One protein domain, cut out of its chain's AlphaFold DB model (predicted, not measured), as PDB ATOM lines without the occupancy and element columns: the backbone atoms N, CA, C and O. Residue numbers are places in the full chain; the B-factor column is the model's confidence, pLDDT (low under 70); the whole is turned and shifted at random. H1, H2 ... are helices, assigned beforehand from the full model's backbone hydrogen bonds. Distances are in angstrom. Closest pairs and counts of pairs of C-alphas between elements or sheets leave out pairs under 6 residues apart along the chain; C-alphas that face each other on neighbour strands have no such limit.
ATOM      1  N   ARG A  48      -5.399 -23.594  45.355       82.69
ATOM      2  CA  ARG A  48      -5.036 -22.197  45.658       82.69
ATOM      3  C   ARG A  48      -3.527 -21.976  45.571       82.69
ATOM      4  O   ARG A  48      -3.099 -20.983  44.983       82.69
ATOM      5  N   ARG A  49      -2.727 -22.910  46.096       83.25
ATOM      6  CA  ARG A  49      -1.260 -22.860  46.005       83.25
ATOM      7  C   ARG A  49      -0.790 -22.953  44.555       83.25
ATOM      8  O   ARG A  49      -0.059 -22.074  44.115       83.25
ATOM      9  N   ALA A  50      -1.289 -23.925  43.790       83.12
ATOM     10  CA  ALA A  50      -0.951 -24.085  42.375       83.12
ATOM     11  C   ALA A  50      -1.288 -22.830  41.550       83.12
ATOM     12  O   ALA A  50      -0.457 -22.357  40.782       83.12
ATOM     13  N   ALA A  51      -2.464 -22.229  41.764       84.25
ATOM     14  CA  ALA A  51      -2.840 -20.985  41.091       84.25
ATOM     15  C   ALA A  51      -1.927 -19.804  41.471       84.25
ATOM     16  O   ALA A  51      -1.624 -18.965  40.628       84.25
ATOM     17  N   THR A  52      -1.475 -19.739  42.725       86.56
ATOM     18  CA  THR A  52      -0.552 -18.691  43.190       86.56
ATOM     19  C   THR A  52       0.820 -18.839  42.534       86.56
ATOM     20  O   THR A  52       1.362 -17.860  42.026       86.56
ATOM     21  N   VAL A  53       1.344 -20.068  42.478       88.44
ATOM     22  CA  VAL A  53       2.615 -20.386  41.810       88.44
ATOM     23  C   VAL A  53       2.528 -20.116  40.308       88.44
ATOM     24  O   VAL A  53       3.411 -19.470  39.759       88.44
ATOM     25  N   ALA A  54       1.438 -20.516  39.648       88.44
ATOM     26  CA  ALA A  54       1.235 -20.248  38.225       88.44
ATOM     27  C   ALA A  54       1.229 -18.741  37.914       88.44
ATOM     28  O   ALA A  54       1.886 -18.302  36.975       88.44
ATOM     29  N   VAL A  55       0.544 -17.930  38.732       89.19
ATOM     30  CA  VAL A  55       0.561 -16.462  38.594       89.19
ATOM     31  C   VAL A  55       1.961 -15.896  38.820       89.19
ATOM     32  O   VAL A  55       2.360 -14.972  38.117       89.19
ATOM     33  N   PHE A  56       2.706 -16.424  39.790       91.56
ATOM     34  CA  PHE A  56       4.084 -16.007  40.036       91.56
ATOM     35  C   PHE A  56       4.985 -16.293  38.829       91.56
ATOM     36  O   PHE A  56       5.646 -15.378  38.344       91.56
ATOM     37  N   ILE A  57       4.941 -17.516  38.298       93.88
ATOM     38  CA  ILE A  57       5.715 -17.918  37.115       93.88
ATOM     39  C   ILE A  57       5.338 -17.055  35.910       93.88
ATOM     40  O   ILE A  57       6.221 -16.537  35.236       93.88
ATOM     41  N   LEU A  58       4.042 -16.834  35.668       92.31
ATOM     42  CA  LEU A  58       3.575 -16.012  34.551       92.31
ATOM     43  C   LEU A  58       4.087 -14.565  34.644       92.31
ATOM     44  O   LEU A  58       4.525 -13.999  33.647       92.31
ATOM     45  N   ARG A  59       4.074 -13.977  35.847       94.25
ATOM     46  CA  ARG A  59       4.624 -12.634  36.101       94.25
ATOM     47  C   ARG A  59       6.125 -12.587  35.865       94.25
ATOM     48  O   ARG A  59       6.601 -11.633  35.260       94.25
ATOM     49  N   LEU A  60       6.847 -13.594  36.351       94.56
ATOM     50  CA  LEU A  60       8.294 -13.684  36.198       94.56
ATOM     51  C   LEU A  60       8.686 -13.838  34.726       94.56
ATOM     52  O   LEU A  60       9.562 -13.122  34.256       94.56
ATOM     53  N   ALA A  61       7.989 -14.706  33.991       94.44
ATOM     54  CA  ALA A  61       8.211 -14.919  32.566       94.44
ATOM     55  C   ALA A  61       7.952 -13.641  31.753       94.44
ATOM     56  O   ALA A  61       8.811 -13.225  30.981       94.44
ATOM     57  N   LEU A  62       6.808 -12.977  31.970       93.81
ATOM     58  CA  LEU A  62       6.508 -11.698  31.321       93.81
ATOM     59  C   LEU A  62       7.564 -10.641  31.659       93.81
ATOM     60  O   LEU A  62       8.101 -10.011  30.756       93.81
ATOM     61  N   ALA A  63       7.906 -10.467  32.937       94.00
ATOM     62  CA  ALA A  63       8.906  -9.482  33.335       94.00
ATOM     63  C   ALA A  63      10.269  -9.754  32.685       94.00
ATOM     64  O   ALA A  63      10.885  -8.821  32.187       94.00
ATOM     65  N   ALA A  64      10.714 -11.012  32.627       95.25
ATOM     66  CA  ALA A  64      11.972 -11.375  31.981       95.25
ATOM     67  C   ALA A  64      11.975 -11.022  30.485       95.25
ATOM     68  O   ALA A  64      12.927 -10.412  29.998       95.25
ATOM     69  N   VAL A  65      10.888 -11.335  29.770       94.00
ATOM     70  CA  VAL A  65      10.730 -10.975  28.352       94.00
ATOM     71  C   VAL A  65      10.798  -9.460  28.160       94.00
ATOM     72  O   VAL A  65      11.503  -8.989  27.269       94.00
ATOM     73  N   PHE A  66      10.116  -8.693  29.010       94.00
ATOM     74  CA  PHE A  66      10.079  -7.236  28.905       94.00
ATOM     75  C   PHE A  66      11.375  -6.549  29.329       94.00
ATOM     76  O   PHE A  66      11.751  -5.560  28.713       94.00
ATOM     77  N   VAL A  67      12.104  -7.086  30.310       95.56
ATOM     78  CA  VAL A  67      13.455  -6.608  30.643       95.56
ATOM     79  C   VAL A  67      14.400  -6.832  29.467       95.56
ATOM     80  O   VAL A  67      15.142  -5.923  29.102       95.56
ATOM     81  N   ASN A  68      14.344  -8.003  28.827       94.69
ATOM     82  CA  ASN A  68      15.155  -8.283  27.644       94.69
ATOM     83  C   ASN A  68      14.782  -7.370  26.459       94.69
ATOM     84  O   ASN A  68      15.657  -6.829  25.785       94.69
ATOM     85  N   ALA A  69      13.484  -7.151  26.231       91.81
ATOM     86  CA  ALA A  69      13.000  -6.232  25.203       91.81
ATOM     87  C   ALA A  69      13.456  -4.787  25.464       91.81
ATOM     88  O   ALA A  69      13.937  -4.121  24.543       91.81
ATOM     89  N   ALA A  70      13.371  -4.335  26.716       93.12
ATOM     90  CA  ALA A  70      13.800  -3.006  27.119       93.12
ATOM     91  C   ALA A  70      15.310  -2.828  26.972       93.12
ATOM     92  O   ALA A  70      15.750  -1.795  26.478       93.12
ATOM     93  N   TYR A  71      16.106  -3.836  27.337       93.88
ATOM     94  CA  TYR A  71      17.553  -3.821  27.129       93.88
ATOM     95  C   TYR A  71      17.904  -3.604  25.652       93.88
ATOM     96  O   TYR A  71      18.731  -2.753  25.321       93.88
ATOM     97  N   GLY A  72      17.213  -4.299  24.744       90.12
ATOM     98  CA  GLY A  72      17.371  -4.090  23.305       90.12
ATOM     99  C   GLY A  72      17.058  -2.656  22.858       90.12
ATOM    100  O   GLY A  72      17.741  -2.135  21.984       90.12
ATOM    101  N   LYS A  73      16.071  -1.990  23.469       89.75
ATOM    102  CA  LYS A  73      15.696  -0.611  23.110       89.75
ATOM    103  C   LYS A  73      16.605   0.444  23.738       89.75
ATOM    104  O   LYS A  73      17.026   1.375  23.063       89.75
ATOM    105  N   LEU A  74      16.933   0.284  25.016       93.81
ATOM    106  CA  LEU A  74      17.740   1.234  25.785       93.81
ATOM    107  C   LEU A  74      19.235   1.152  25.454       93.81
ATOM    108  O   LEU A  74      19.962   2.103  25.715       93.81
ATOM    109  N   SER A  75      19.689   0.055  24.841       93.94
ATOM    110  CA  SER A  75      21.038  -0.046  24.266       93.94
ATOM    111  C   SER A  75      21.202   0.718  22.949       93.94
ATOM    112  O   SER A  75      22.317   0.789  22.441       93.94
ATOM    113  N   LEU A  76      20.121   1.286  22.394       92.25
ATOM    114  CA  LEU A  76      20.132   2.062  21.148       92.25
ATOM    115  C   LEU A  76      20.820   1.334  19.980       92.25
ATOM    116  O   LEU A  76      21.438   1.965  19.122       92.25
ATOM    117  N   ASN A  77      20.721   0.001  19.930       91.31
ATOM    118  CA  ASN A  77      21.304  -0.765  18.834       91.31
ATOM    119  C   ASN A  77      20.618  -0.437  17.495       91.31
ATOM    120  O   ASN A  77      19.464   0.000  17.448       91.31
ATOM    121  N   GLU A  78      21.332  -0.660  16.393       91.12
ATOM    122  CA  GLU A  78      20.876  -0.258  15.057       91.12
ATOM    123  C   GLU A  78      19.540  -0.894  14.663       91.12
ATOM    124  O   GLU A  78      18.685  -0.220  14.093       91.12
ATOM    125  N   GLN A  79      19.316  -2.159  15.028       87.50
ATOM    126  CA  GLN A  79      18.061  -2.854  14.744       87.50
ATOM    127  C   GLN A  79      16.866  -2.186  15.443       87.50
ATOM    128  O   GLN A  79      15.808  -2.006  14.839       87.50
ATOM    129  N   ALA A  80      17.025  -1.794  16.708       88.44
ATOM    130  CA  ALA A  80      15.988  -1.108  17.466       88.44
ATOM    131  C   ALA A  80      15.744   0.307  16.923       88.44
ATOM    132  O   ALA A  80      14.592   0.704  16.747       88.44
ATOM    133  N   ARG A  81      16.808   1.044  16.581       93.00
ATOM    134  CA  ARG A  81      16.695   2.372  15.959       93.00
ATOM    135  C   ARG A  81      15.989   2.307  14.606       93.00
ATOM    136  O   ARG A  81      15.104   3.118  14.354       93.00
ATOM    137  N   ALA A  82      16.297   1.306  13.779       90.12
ATOM    138  CA  ALA A  82      15.631   1.087  12.496       90.12
ATOM    139  C   ALA A  82      14.122   0.848  12.664       90.12
ATOM    140  O   ALA A  82      13.323   1.435  11.937       90.12
ATOM    141  N   GLY A  83      13.720   0.056  13.665       85.94
ATOM    142  CA  GLY A  83      12.306  -0.190  13.966       85.94
ATOM    143  C   GLY A  83      11.537   1.057  14.422       85.94
ATOM    144  O   GLY A  83      10.335   1.151  14.193       85.94
ATOM    145  N   PHE A  84      12.220   2.026  15.037       91.00
ATOM    146  CA  PHE A  84      11.616   3.264  15.541       91.00
ATOM    147  C   PHE A  84      11.839   4.484  14.643       91.00
ATOM    148  O   PHE A  84      11.267   5.540  14.918       91.00
ATOM    149  N   ALA A  85      12.601   4.358  13.554       91.62
ATOM    150  CA  ALA A  85      12.941   5.467  12.662       91.62
ATOM    151  C   ALA A  85      11.699   6.219  12.149       91.62
ATOM    152  O   ALA A  85      11.697   7.445  12.088       91.62
ATOM    153  N   THR A  86      10.614   5.497  11.857       90.25
ATOM    154  CA  THR A  86       9.339   6.065  11.387       90.25
ATOM    155  C   THR A  86       8.336   6.358  12.506       90.25
ATOM    156  O   THR A  86       7.304   6.973  12.256       90.25
ATOM    157  N   LEU A  87       8.623   5.939  13.743       88.69
ATOM    158  CA  LEU A  87       7.727   6.046  14.904       88.69
ATOM    159  C   LEU A  87       8.105   7.195  15.852       88.69
ATOM    160  O   LEU A  87       7.471   7.359  16.890       88.69
ATOM    161  N   GLY A  88       9.133   7.978  15.515       91.38
ATOM    162  CA  GLY A  88       9.633   9.086  16.337       91.38
ATOM    163  C   GLY A  88      11.100   8.964  16.758       91.38
ATOM    164  O   GLY A  88      11.555   9.764  17.571       91.38
ATOM    165  N   GLY A  89      11.840   7.989  16.221       93.50
ATOM    166  CA  GLY A  89      13.285   7.837  16.405       93.50
ATOM    167  C   GLY A  89      13.698   7.505  17.841       93.50
ATOM    168  O   GLY A  89      12.960   6.863  18.591       93.50
ATOM    169  N   ASP A  90      14.895   7.956  18.223       94.25
ATOM    170  CA  ASP A  90      15.509   7.647  19.520       94.25
ATOM    171  C   ASP A  90      14.668   8.090  20.734       94.25
ATOM    172  O   ASP A  90      14.553   7.304  21.675       94.25
ATOM    173  N   PRO A  91      14.010   9.273  20.750       95.56
ATOM    174  CA  PRO A  91      13.150   9.657  21.870       95.56
ATOM    175  C   PRO A  91      12.000   8.672  22.106       95.56
ATOM    176  O   PRO A  91      11.757   8.268  23.244       95.56
ATOM    177  N   MET A  92      11.316   8.246  21.036       93.38
ATOM    178  CA  MET A  92      10.221   7.279  21.143       93.38
ATOM    179  C   MET A  92      10.738   5.891  21.536       93.38
ATOM    180  O   MET A  92      10.121   5.207  22.353       93.38
ATOM    181  N   LEU A  93      11.894   5.492  21.000       94.75
ATOM    182  CA  LEU A  93      12.560   4.239  21.344       94.75
ATOM    183  C   LEU A  93      12.878   4.161  22.845       94.75
ATOM    184  O   LEU A  93      12.539   3.173  23.502       94.75
ATOM    185  N   ILE A  94      13.478   5.219  23.398       95.75
ATOM    186  CA  ILE A  94      13.806   5.319  24.825       95.75
ATOM    187  C   ILE A  94      12.526   5.335  25.660       95.75
ATOM    188  O   ILE A  94      12.437   4.614  26.652       95.75
ATOM    189  N   PHE A  95      11.515   6.104  25.249       95.38
ATOM    190  CA  PHE A  95      10.234   6.180  25.950       95.38
ATOM    191  C   PHE A  95       9.553   4.809  26.068       95.38
ATOM    192  O   PHE A  95       9.159   4.405  27.164       95.38
ATOM    193  N   VAL A  96       9.474   4.053  24.968       94.25
ATOM    194  CA  VAL A  96       8.928   2.688  24.993       94.25
ATOM    195  C   VAL A  96       9.803   1.763  25.838       94.25
ATOM    196  O   VAL A  96       9.267   0.994  26.630       94.25
ATOM    197  N   GLY A  97      11.133   1.871  25.747       94.25
ATOM    198  CA  GLY A  97      12.050   1.117  26.606       94.25
ATOM    199  C   GLY A  97      11.798   1.357  28.100       94.25
ATOM    200  O   GLY A  97      11.708   0.404  28.873       94.25
ATOM    201  N   LEU A  98      11.596   2.610  28.515       95.19
ATOM    202  CA  LEU A  98      11.268   2.957  29.901       95.19
ATOM    203  C   LEU A  98       9.904   2.407  30.336       95.19
ATOM    204  O   LEU A  98       9.778   1.906  31.455       95.19
ATOM    205  N   LEU A  99       8.894   2.450  29.462       94.38
ATOM    206  CA  LEU A  99       7.581   1.855  29.732       94.38
ATOM    207  C   LEU A  99       7.662   0.335  29.918       94.38
ATOM    208  O   LEU A  99       7.006  -0.209  30.807       94.38
ATOM    209  N   GLU A 100       8.481  -0.351  29.120       93.94
ATOM    210  CA  GLU A 100       8.709  -1.792  29.251       93.94
ATOM    211  C   GLU A 100       9.387  -2.140  30.584       93.94
ATOM    212  O   GLU A 100       8.933  -3.056  31.279       93.94
ATOM    213  N   VAL A 101      10.399  -1.368  31.002       94.50
ATOM    214  CA  VAL A 101      11.030  -1.518  32.329       94.50
ATOM    215  C   VAL A 101      10.020  -1.267  33.447       94.50
ATOM    216  O   VAL A 101       9.904  -2.079  34.366       94.50
ATOM    217  N   ALA A 102       9.257  -0.175  33.374       93.12
ATOM    218  CA  ALA A 102       8.246   0.157  34.373       93.12
ATOM    219  C   ALA A 102       7.179  -0.946  34.485       93.12
ATOM    220  O   ALA A 102       6.793  -1.334  35.591       93.12
ATOM    221  N   GLY A 103       6.752  -1.508  33.350       91.81
ATOM    222  CA  GLY A 103       5.856  -2.658  33.293       91.81
ATOM    223  C   GLY A 103       6.449  -3.895  33.968       91.81
ATOM    224  O   GLY A 103       5.790  -4.507  34.810       91.81
ATOM    225  N   ALA A 104       7.705  -4.235  33.670       92.88
ATOM    226  CA  ALA A 104       8.395  -5.373  34.277       92.88
ATOM    227  C   ALA A 104       8.565  -5.218  35.801       92.88
ATOM    228  O   ALA A 104       8.270  -6.147  36.557       92.88
ATOM    229  N   ILE A 105       8.954  -4.029  36.271       92.44
ATOM    230  CA  ILE A 105       9.046  -3.716  37.705       92.44
ATOM    231  C   ILE A 105       7.660  -3.812  38.359       92.44
ATOM    232  O   ILE A 105       7.491  -4.454  39.399       92.44
ATOM    233  N   GLY A 106       6.635  -3.244  37.720       89.75
ATOM    234  CA  GLY A 106       5.256  -3.315  38.194       89.75
ATOM    235  C   GLY A 106       4.722  -4.750  38.279       89.75
ATOM    236  O   GLY A 106       3.957  -5.073  39.190       89.75
ATOM    237  N   LEU A 107       5.162  -5.645  37.387       90.50
ATOM    238  CA  LEU A 107       4.855  -7.074  37.457       90.50
ATOM    239  C   LEU A 107       5.523  -7.765  38.647       90.50
ATOM    240  O   LEU A 107       4.940  -8.709  39.188       90.50
ATOM    241  N   MET A 108       6.697  -7.316  39.093       89.50
ATOM    242  CA  MET A 108       7.391  -7.891  40.252       89.50
ATOM    243  C   MET A 108       6.726  -7.515  41.577       89.50
ATOM    244  O   MET A 108       6.655  -8.345  42.484       89.50
ATOM    245  N   VAL A 109       6.088  -6.347  41.656       86.81
ATOM    246  CA  VAL A 109       5.335  -5.934  42.846       86.81
ATOM    247  C   VAL A 109       3.939  -6.585  42.859       86.81
ATOM    248  O   VAL A 109       3.095  -6.286  42.009       86.81
ATOM    249  N   PRO A 110       3.615  -7.472  43.829       77.62
ATOM    250  CA  PRO A 110       2.350  -8.205  43.830       77.62
ATOM    251  C   PRO A 110       1.112  -7.323  43.927       77.62
ATOM    252  O   PRO A 110       0.051  -7.758  43.497       77.62
ATOM    253  N   ILE A 111       1.223  -6.117  44.469       75.81
ATOM    254  CA  ILE A 111       0.096  -5.190  44.613       75.81
ATOM    255  C   ILE A 111      -0.142  -4.434  43.293       75.81
ATOM    256  O   ILE A 111      -1.284  -4.302  42.860       75.81
ATOM    257  N   LEU A 112       0.928  -4.041  42.591       83.00
ATOM    258  CA  LEU A 112       0.866  -3.281  41.334       83.00
ATOM    259  C   LEU A 112       0.644  -4.148  40.095       83.00
ATOM    260  O   LEU A 112       0.212  -3.645  39.064       83.00
ATOM    261  N   SER A 113       0.891  -5.454  40.179       81.62
ATOM    262  CA  SER A 113       0.906  -6.321  38.998       81.62
ATOM    263  C   SER A 113      -0.426  -6.399  38.235       81.62
ATOM    264  O   SER A 113      -0.408  -6.766  37.066       81.62
ATOM    265  N   GLY A 114      -1.564  -6.033  38.839       80.94
ATOM    266  CA  GLY A 114      -2.820  -5.860  38.094       80.94
ATOM    267  C   GLY A 114      -2.793  -4.636  37.173       80.94
ATOM    268  O   GLY A 114      -3.073  -4.760  35.986       80.94
ATOM    269  N   VAL A 115      -2.400  -3.477  37.707       83.38
ATOM    270  CA  VAL A 115      -2.279  -2.216  36.952       83.38
ATOM    271  C   VAL A 115      -1.153  -2.308  35.924       83.38
ATOM    272  O   VAL A 115      -1.349  -1.948  34.768       83.38
ATOM    273  N   ALA A 116      -0.010  -2.878  36.312       87.75
ATOM    274  CA  ALA A 116       1.113  -3.106  35.408       87.75
ATOM    275  C   ALA A 116       0.713  -4.000  34.228       87.75
ATOM    276  O   ALA A 116       1.021  -3.673  33.092       87.75
ATOM    277  N   ALA A 117      -0.036  -5.084  34.472       86.56
ATOM    278  CA  ALA A 117      -0.506  -5.958  33.400       86.56
ATOM    279  C   ALA A 117      -1.490  -5.256  32.448       86.56
ATOM    280  O   ALA A 117      -1.469  -5.534  31.252       86.56
ATOM    281  N   ILE A 118      -2.316  -4.325  32.940       89.75
ATOM    282  CA  ILE A 118      -3.199  -3.509  32.091       89.75
ATOM    283  C   ILE A 118      -2.379  -2.559  31.212       89.75
ATOM    284  O   ILE A 118      -2.560  -2.558  29.996       89.75
ATOM    285  N   GLY A 119      -1.451  -1.796  31.800       88.12
ATOM    286  CA  GLY A 119      -0.585  -0.882  31.043       88.12
ATOM    287  C   GLY A 119       0.262  -1.619  30.003       88.12
ATOM    288  O   GLY A 119       0.338  -1.207  28.849       88.12
ATOM    289  N   LEU A 120       0.808  -2.774  30.383       91.25
ATOM    290  CA  LEU A 120       1.562  -3.650  29.492       91.25
ATOM    291  C   LEU A 120       0.696  -4.209  28.359       91.25
ATOM    292  O   LEU A 120       1.157  -4.299  27.227       91.25
ATOM    293  N   SER A 121      -0.565  -4.549  28.642       92.81
ATOM    294  CA  SER A 121      -1.513  -4.993  27.614       92.81
ATOM    295  C   SER A 121      -1.802  -3.874  26.613       92.81
ATOM    296  O   SER A 121      -1.800  -4.129  25.415       92.81
ATOM    297  N   ALA A 122      -1.999  -2.635  27.077       93.50
ATOM    298  CA  ALA A 122      -2.203  -1.487  26.193       93.50
ATOM    299  C   ALA A 122      -0.984  -1.247  25.285       93.50
ATOM    300  O   ALA A 122      -1.135  -1.101  24.073       93.50
ATOM    301  N   LEU A 123       0.223  -1.300  25.853       92.06
ATOM    302  CA  LEU A 123       1.473  -1.210  25.099       92.06
ATOM    303  C   LEU A 123       1.594  -2.348  24.073       92.06
ATOM    304  O   LEU A 123       1.917  -2.104  22.914       92.06
ATOM    305  N   LEU A 124       1.263  -3.582  24.459       95.31
ATOM    306  CA  LEU A 124       1.299  -4.742  23.567       95.31
ATOM    307  C   LEU A 124       0.274  -4.677  22.438       95.31
ATOM    308  O   LEU A 124       0.566  -5.158  21.347       95.31
ATOM    309  N   VAL A 125      -0.898  -4.081  22.659       96.38
ATOM    310  CA  VAL A 125      -1.874  -3.834  21.586       96.38
ATOM    311  C   VAL A 125      -1.267  -2.906  20.538       96.38
ATOM    312  O   VAL A 125      -1.288  -3.240  19.356       96.38
ATOM    313  N   ILE A 126      -0.655  -1.797  20.966       93.19
ATOM    314  CA  ILE A 126       0.012  -0.856  20.057       93.19
ATOM    315  C   ILE A 126       1.139  -1.565  19.296       93.19
ATOM    316  O   ILE A 126       1.168  -1.524  18.067       93.19
ATOM    317  N   ILE A 127       2.018  -2.285  20.004       92.94
ATOM    318  CA  ILE A 127       3.115  -3.042  19.382       92.94
ATOM    319  C   ILE A 127       2.580  -4.066  18.383       92.94
ATOM    320  O   ILE A 127       3.136  -4.191  17.297       92.94
ATOM    321  N   THR A 128       1.515  -4.792  18.716       94.88
ATOM    322  CA  THR A 128       0.929  -5.804  17.827       94.88
ATOM    323  C   THR A 128       0.424  -5.168  16.537       94.88
ATOM    324  O   THR A 128       0.718  -5.682  15.462       94.88
ATOM    325  N   VAL A 129      -0.278  -4.032  16.626       94.19
ATOM    326  CA  VAL A 129      -0.780  -3.303  15.449       94.19
ATOM    327  C   VAL A 129       0.374  -2.812  14.572       94.19
ATOM    328  O   VAL A 129       0.368  -3.047  13.366       94.19
ATOM    329  N   VAL A 130       1.396  -2.195  15.172       91.56
ATOM    330  CA  VAL A 130       2.590  -1.721  14.451       91.56
ATOM    331  C   VAL A 130       3.339  -2.888  13.800       91.56
ATOM    332  O   VAL A 130       3.691  -2.830  12.624       91.56
ATOM    333  N   THR A 131       3.531  -3.984  14.536       91.50
ATOM    334  CA  THR A 131       4.237  -5.180  14.055       91.50
ATOM    335  C   THR A 131       3.477  -5.842  12.909       91.50
ATOM    336  O   THR A 131       4.099  -6.259  11.939       91.50
ATOM    337  N   ALA A 132       2.145  -5.895  12.966       93.12
ATOM    338  CA  ALA A 132       1.328  -6.445  11.886       93.12
ATOM    339  C   ALA A 132       1.490  -5.664  10.571       93.12
ATOM    340  O   ALA A 132       1.496  -6.273   9.505       93.12
ATOM    341  N   GLY A 133       1.638  -4.336  10.648       91.06
ATOM    342  CA  GLY A 133       1.816  -3.479   9.474       91.06
ATOM    343  C   GLY A 133       3.250  -3.426   8.939       91.06
ATOM    344  O   GLY A 133       3.443  -3.326   7.732       91.06
ATOM    345  N   MET A 134       4.256  -3.488   9.819       88.75
ATOM    346  CA  MET A 134       5.659  -3.264   9.439       88.75
ATOM    347  C   MET A 134       6.494  -4.545   9.358       88.75
ATOM    348  O   MET A 134       7.409  -4.639   8.544       88.75
ATOM    349  N   MET A 135       6.232  -5.517  10.232       87.88
ATOM    350  CA  MET A 135       7.072  -6.703  10.424       87.88
ATOM    351  C   MET A 135       6.207  -7.942  10.714       87.88
ATOM    352  O   MET A 135       6.324  -8.538  11.790       87.88
ATOM    353  N   PRO A 136       5.327  -8.359   9.785       89.00
ATOM    354  CA  PRO A 136       4.329  -9.399  10.044       89.00
ATOM    355  C   PRO A 136       4.947 -10.744  10.458       89.00
ATOM    356  O   PRO A 136       4.366 -11.465  11.265       89.00
ATOM    357  N   GLN A 137       6.163 -11.062  10.004       90.94
ATOM    358  CA  GLN A 137       6.912 -12.243  10.452       90.94
ATOM    359  C   GLN A 137       7.228 -12.248  11.961       90.94
ATOM    360  O   GLN A 137       7.392 -13.313  12.551       90.94
ATOM    361  N   MET A 138       7.296 -11.078  12.605       89.25
ATOM    362  CA  MET A 138       7.543 -10.942  14.045       89.25
ATOM    363  C   MET A 138       6.257 -10.915  14.878       89.25
ATOM    364  O   MET A 138       6.334 -10.891  16.104       89.25
ATOM    365  N   LEU A 139       5.081 -10.965  14.246       93.00
ATOM    366  CA  LEU A 139       3.771 -10.869  14.894       93.00
ATOM    367  C   LEU A 139       3.479 -11.929  15.981       93.00
ATOM    368  O   LEU A 139       2.833 -11.577  16.972       93.00
ATOM    369  N   PRO A 140       3.937 -13.198  15.885       95.81
ATOM    370  CA  PRO A 140       3.614 -14.212  16.895       95.81
ATOM    371  C   PRO A 140       4.084 -13.866  18.317       95.81
ATOM    372  O   PRO A 140       3.420 -14.205  19.302       95.81
ATOM    373  N   MET A 141       5.222 -13.178  18.437       93.00
ATOM    374  CA  MET A 141       5.831 -12.824  19.720       93.00
ATOM    375  C   MET A 141       4.983 -11.824  20.535       93.00
ATOM    376  O   MET A 141       4.593 -12.176  21.657       93.00
ATOM    377  N   PRO A 142       4.631 -10.624  20.025       92.62
ATOM    378  CA  PRO A 142       3.815  -9.669  20.769       92.62
ATOM    379  C   PRO A 142       2.402 -10.198  21.029       92.62
ATOM    380  O   PRO A 142       1.867  -9.961  22.109       92.62
ATOM    381  N   VAL A 143       1.829 -10.996  20.118       96.25
ATOM    382  CA  VAL A 143       0.519 -11.634  20.329       96.25
ATOM    383  C   VAL A 143       0.561 -12.599  21.513       96.25
ATOM    384  O   VAL A 143      -0.313 -12.561  22.380       96.25
ATOM    385  N   THR A 144       1.599 -13.430  21.604       96.00
ATOM    386  CA  THR A 144       1.757 -14.375  22.718       96.00
ATOM    387  C   THR A 144       1.930 -13.636  24.045       96.00
ATOM    388  O   THR A 144       1.295 -13.986  25.043       96.00
ATOM    389  N   CYS A 145       2.728 -12.565  24.057       94.06
ATOM    390  CA  CYS A 145       2.879 -11.707  25.230       94.06
ATOM    391  C   CYS A 145       1.554 -11.037  25.619       94.06
ATOM    392  O   CYS A 145       1.236 -10.962  26.805       94.06
ATOM    393  N   LEU A 146       0.754 -10.594  24.641       95.50
ATOM    394  CA  LEU A 146      -0.549  -9.968  24.875       95.50
ATOM    395  C   LEU A 146      -1.518 -10.951  25.521       95.50
ATOM    396  O   LEU A 146      -2.129 -10.635  26.540       95.50
ATOM    397  N   VAL A 147      -1.611 -12.169  24.988       96.75
ATOM    398  CA  VAL A 147      -2.450 -13.226  25.565       96.75
ATOM    399  C   VAL A 147      -2.009 -13.547  26.995       96.75
ATOM    400  O   VAL A 147      -2.850 -13.633  27.890       96.75
ATOM    401  N   ALA A 148      -0.701 -13.659  27.244       93.88
ATOM    402  CA  ALA A 148      -0.160 -13.886  28.582       93.88
ATOM    403  C   ALA A 148      -0.486 -12.733  29.554       93.88
ATOM    404  O   ALA A 148      -0.893 -12.980  30.694       93.88
ATOM    405  N   ALA A 149      -0.362 -11.478  29.111       92.81
ATOM    406  CA  ALA A 149      -0.694 -10.301  29.909       92.81
ATOM    407  C   ALA A 149      -2.197 -10.243  30.238       92.81
ATOM    408  O   ALA A 149      -2.569 -10.059  31.399       92.81
ATOM    409  N   LEU A 150      -3.069 -10.505  29.259       94.44
ATOM    410  CA  LEU A 150      -4.519 -10.577  29.461       94.44
ATOM    411  C   LEU A 150      -4.914 -11.724  30.398       94.44
ATOM    412  O   LEU A 150      -5.758 -11.546  31.282       94.44
ATOM    413  N   ALA A 151      -4.272 -12.888  30.265       92.88
ATOM    414  CA  ALA A 151      -4.465 -14.005  31.182       92.88
ATOM    415  C   ALA A 151      -4.096 -13.609  32.619       92.88
ATOM    416  O   ALA A 151      -4.839 -13.910  33.555       92.88
ATOM    417  N   LEU A 152      -2.999 -12.870  32.808       91.44
ATOM    418  CA  LEU A 152      -2.596 -12.368  34.117       91.44
ATOM    419  C   LEU A 152      -3.614 -11.376  34.705       91.44
ATOM    420  O   LEU A 152      -3.971 -11.501  35.883       91.44
ATOM    421  N   VAL A 153      -4.121 -10.434  33.899       90.81
ATOM    422  CA  VAL A 153      -5.199  -9.507  34.300       90.81
ATOM    423  C   VAL A 153      -6.422 -10.296  34.770       90.81
ATOM    424  O   VAL A 153      -6.968 -10.042  35.851       90.81
ATOM    425  N   TYR A 154      -6.826 -11.304  33.996       88.38
ATOM    426  CA  TYR A 154      -7.978 -12.139  34.305       88.38
ATOM    427  C   TYR A 154      -7.795 -12.953  35.596       88.38
ATOM    428  O   TYR A 154      -8.669 -12.935  36.470       88.38
ATOM    429  N   LEU A 155      -6.649 -13.624  35.764       86.06
ATOM    430  CA  LEU A 155      -6.349 -14.433  36.953       86.06
ATOM    431  C   LEU A 155      -6.342 -13.582  38.227       86.06
ATOM    432  O   LEU A 155      -6.894 -14.000  39.249       86.06
ATOM    433  N   ARG A 156      -5.785 -12.369  38.168       82.75
ATOM    434  CA  ARG A 156      -5.801 -11.433  39.302       82.75
ATOM    435  C   ARG A 156      -7.205 -10.965  39.644       82.75
ATOM    436  O   ARG A 156      -7.590 -11.010  40.811       82.75
ATOM    437  N   ARG A 157      -8.008 -10.611  38.637       79.69
ATOM    438  CA  ARG A 157      -9.409 -10.220  38.843       79.69
ATOM    439  C   ARG A 157     -10.204 -11.326  39.543       79.69
ATOM    440  O   ARG A 157     -10.985 -11.042  40.449       79.69
ATOM    441  N   GLN A 158      -9.977 -12.593  39.187       76.25
ATOM    442  CA  GLN A 158     -10.641 -13.714  39.855       76.25
ATOM    443  C   GLN A 158     -10.267 -13.855  41.335       76.25
ATOM    444  O   GLN A 158     -11.134 -14.187  42.145       76.25
ATOM    445  N   GLN A 159      -9.004 -13.629  41.700       73.88
ATOM    446  CA  GLN A 159      -8.556 -13.713  43.093       73.88
ATOM    447  C   GLN A 159      -9.219 -12.630  43.953       73.88
ATOM    448  O   GLN A 159      -9.784 -12.950  45.001       73.88
ATOM    449  N   THR A 160      -9.265 -11.389  43.460       73.88
ATOM    450  CA  THR A 160      -9.922 -10.263  44.142       73.88
ATOM    451  C   THR A 160     -11.420 -10.501  44.320       73.88
ATOM    452  O   THR A 160     -11.957 -10.349  45.415       73.88
ATOM    453  N   VAL A 161     -12.109 -10.954  43.268       75.88
ATOM    454  CA  VAL A 161     -13.557 -11.210  43.319       75.88
ATOM    455  C   VAL A 161     -13.896 -12.368  44.265       75.88
ATOM    456  O   VAL A 161     -14.893 -12.302  44.981       75.88
ATOM    457  N   ARG A 162     -13.082 -13.432  44.305       73.69
ATOM    458  CA  ARG A 162     -13.296 -14.557  45.235       73.69
ATOM    459  C   ARG A 162     -13.169 -14.121  46.691       73.69
ATOM    460  O   ARG A 162     -13.979 -14.553  47.507       73.69
ATOM    461  N   LEU A 163     -12.193 -13.269  46.998       71.50
ATOM    462  CA  LEU A 163     -12.011 -12.726  48.341       71.50
ATOM    463  C   LEU A 163     -13.175 -11.804  48.731       71.50
ATOM    464  O   LEU A 163     -13.773 -11.998  49.785       71.50
ATOM    465  N   ALA A 164     -13.575 -10.891  47.843       75.00
ATOM    466  CA  ALA A 164     -14.705  -9.990  48.075       75.00
ATOM    467  C   ALA A 164     -16.026 -10.745  48.315       75.00
ATOM    468  O   ALA A 164     -16.779 -10.416  49.231       75.00
ATOM    469  N   ARG A 165     -16.302 -11.805  47.538       78.81
ATOM    470  CA  ARG A 165     -17.488 -12.658  47.747       78.81
ATOM    471  C   ARG A 165     -17.448 -13.403  49.080       78.81
ATOM    472  O   ARG A 165     -18.499 -13.579  49.687       78.81
ATOM    473  N   PHE A 166     -16.273 -13.867  49.509       77.25
ATOM    474  CA  PHE A 166     -16.115 -14.547  50.794       77.25
ATOM    475  C   PHE A 166     -16.397 -13.592  51.959       77.25
ATOM    476  O   PHE A 166     -17.237 -13.904  52.794       77.25
ATOM    477  N   ILE A 167     -15.790 -12.400  51.947       82.19
ATOM    478  CA  ILE A 167     -16.014 -11.367  52.970       82.19
ATOM    479  C   ILE A 167     -17.496 -10.981  53.034       82.19
ATOM    480  O   ILE A 167     -18.078 -10.982  54.113       82.19
ATOM    481  N   ARG A 168     -18.139 -10.737  51.881       86.19
ATOM    482  CA  ARG A 168     -19.568 -10.390  51.838       86.19
ATOM    483  C   ARG A 168     -20.437 -11.463  52.497       86.19
ATOM    484  O   ARG A 168     -21.319 -11.118  53.265       86.19
ATOM    485  N   ARG A 169     -20.175 -12.749  52.240       84.00
ATOM    486  CA  ARG A 169     -20.934 -13.852  52.860       84.00
ATOM    487  C   ARG A 169     -20.773 -13.897  54.378       84.00
ATOM    488  O   ARG A 169     -21.761 -14.138  55.050       84.00
ATOM    489  N   VAL A 170     -19.568 -13.663  54.895       82.19
ATOM    490  CA  VAL A 170     -19.316 -13.646  56.347       82.19
ATOM    491  C   VAL A 170     -20.056 -12.481  57.005       82.19
ATOM    492  O   VAL A 170     -20.753 -12.682  57.991       82.19
ATOM    493  N   VAL A 171     -19.986 -11.288  56.407       85.81
ATOM    494  CA  VAL A 171     -20.643 -10.082  56.936       85.81
ATOM    495  C   VAL A 171     -22.172 -10.174  56.878       85.81
ATOM    496  O   VAL A 171     -22.832  -9.686  57.777       85.81
ATOM    497  N   THR A 172     -22.762 -10.801  55.851       83.94
ATOM    498  CA  THR A 172     -24.234 -10.946  55.752       83.94
ATOM    499  C   THR A 172     -24.801 -12.075  56.631       83.94
ATOM    500  O   THR A 172     -26.014 -12.209  56.721       83.94
ATOM    501  N   GLN A 173     -23.955 -12.911  57.243       70.06
ATOM    502  CA  GLN A 173     -24.377 -13.954  58.196       70.06
ATOM    503  C   GLN A 173     -24.114 -13.576  59.665       70.06
ATOM    504  O   GLN A 173     -24.275 -14.423  60.539       70.06
ATOM    505  N   SER A 174     -23.691 -12.332  59.918       51.22
ATOM    506  CA  SER A 174     -23.544 -11.728  61.253       51.22
ATOM    507  C   SER A 174     -24.759 -10.859  61.557       51.22
ATOM    508  O   SER A 174     -25.171 -10.830  62.733       51.22
TER     509      SER A 174
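AT A GLANCE: This is residues 48 to 174 of the 174 residues of the protein "Putative membrane protein YphA (DoxX/SURF4 family)" of Microlunatus terrae (UniProt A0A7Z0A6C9). Four long helices, H1, H3, H4 and H5, make an elongated up-and-down bundle, each running against the one before it, with short H2 across the end where H1 passes to H3. At the opposite end, residues 160 to 172 of H5 and the last two residues stick out as a free arm. The 127 printed residues hold five named helices, H1 to H5 in order, and no named strand: all helix. The whole is loose, with a radius of gyration of the C-alphas of 17.5 A, and a rod spanning 64 by 24 by 24 A.

HOW THE PARTS SIT: H1, residues 48 to 74, touches H3, residues 89 to 108, opposite ways at a shallow tilt of 20 degrees; the closest C-alphas, of Ala 63 and Ala 104, are 4.2 A apart. H2, residues 78 to 84, touches H3 about perpendicular at 89 degrees, closest at the C-alphas of Phe 84 and Leu 93, 6.0 A. H1 and H2 only just touch, with 3 pairs of C-alphas within 8 A, and only at the corner, closest at Lys 73 and Ala 80, 5.7 A between C-alphas. H3 and H4, residues 113 to 134, form a hairpin, closest at the C-alphas of Leu 107 and Ser 113, 4.3 A. H4 and H5, residues 140 to 172, form another, closest at the C-alphas of Ala 117 and Ala 149, 5.6 A. With residues 145 to 155 alone, H5 touches H1; the C-alphas of Val 55 and Leu 152 are closest, 6.8 A. H3 and H5 are apart. In H1 to H5 every O i to N i+4 pair is within hydrogen-bond range.

IN THESE COORDINATES: H1 runs 38.2 A from C-alpha 48 at (-5.036, -22.197, 45.658). H2 measures 9.9 A, H3 29.2 A and H4 30.1 A. H5 runs 47.9 A to C-alpha 172 at (-24.234, -10.946, 55.752).

THE WHOLE: The C-alphas of Glu 78 and Ser 174 are farthest apart, 65.1 A. The four links are tight, and the printed part has no cut. Residue 174 is under pLDDT 70.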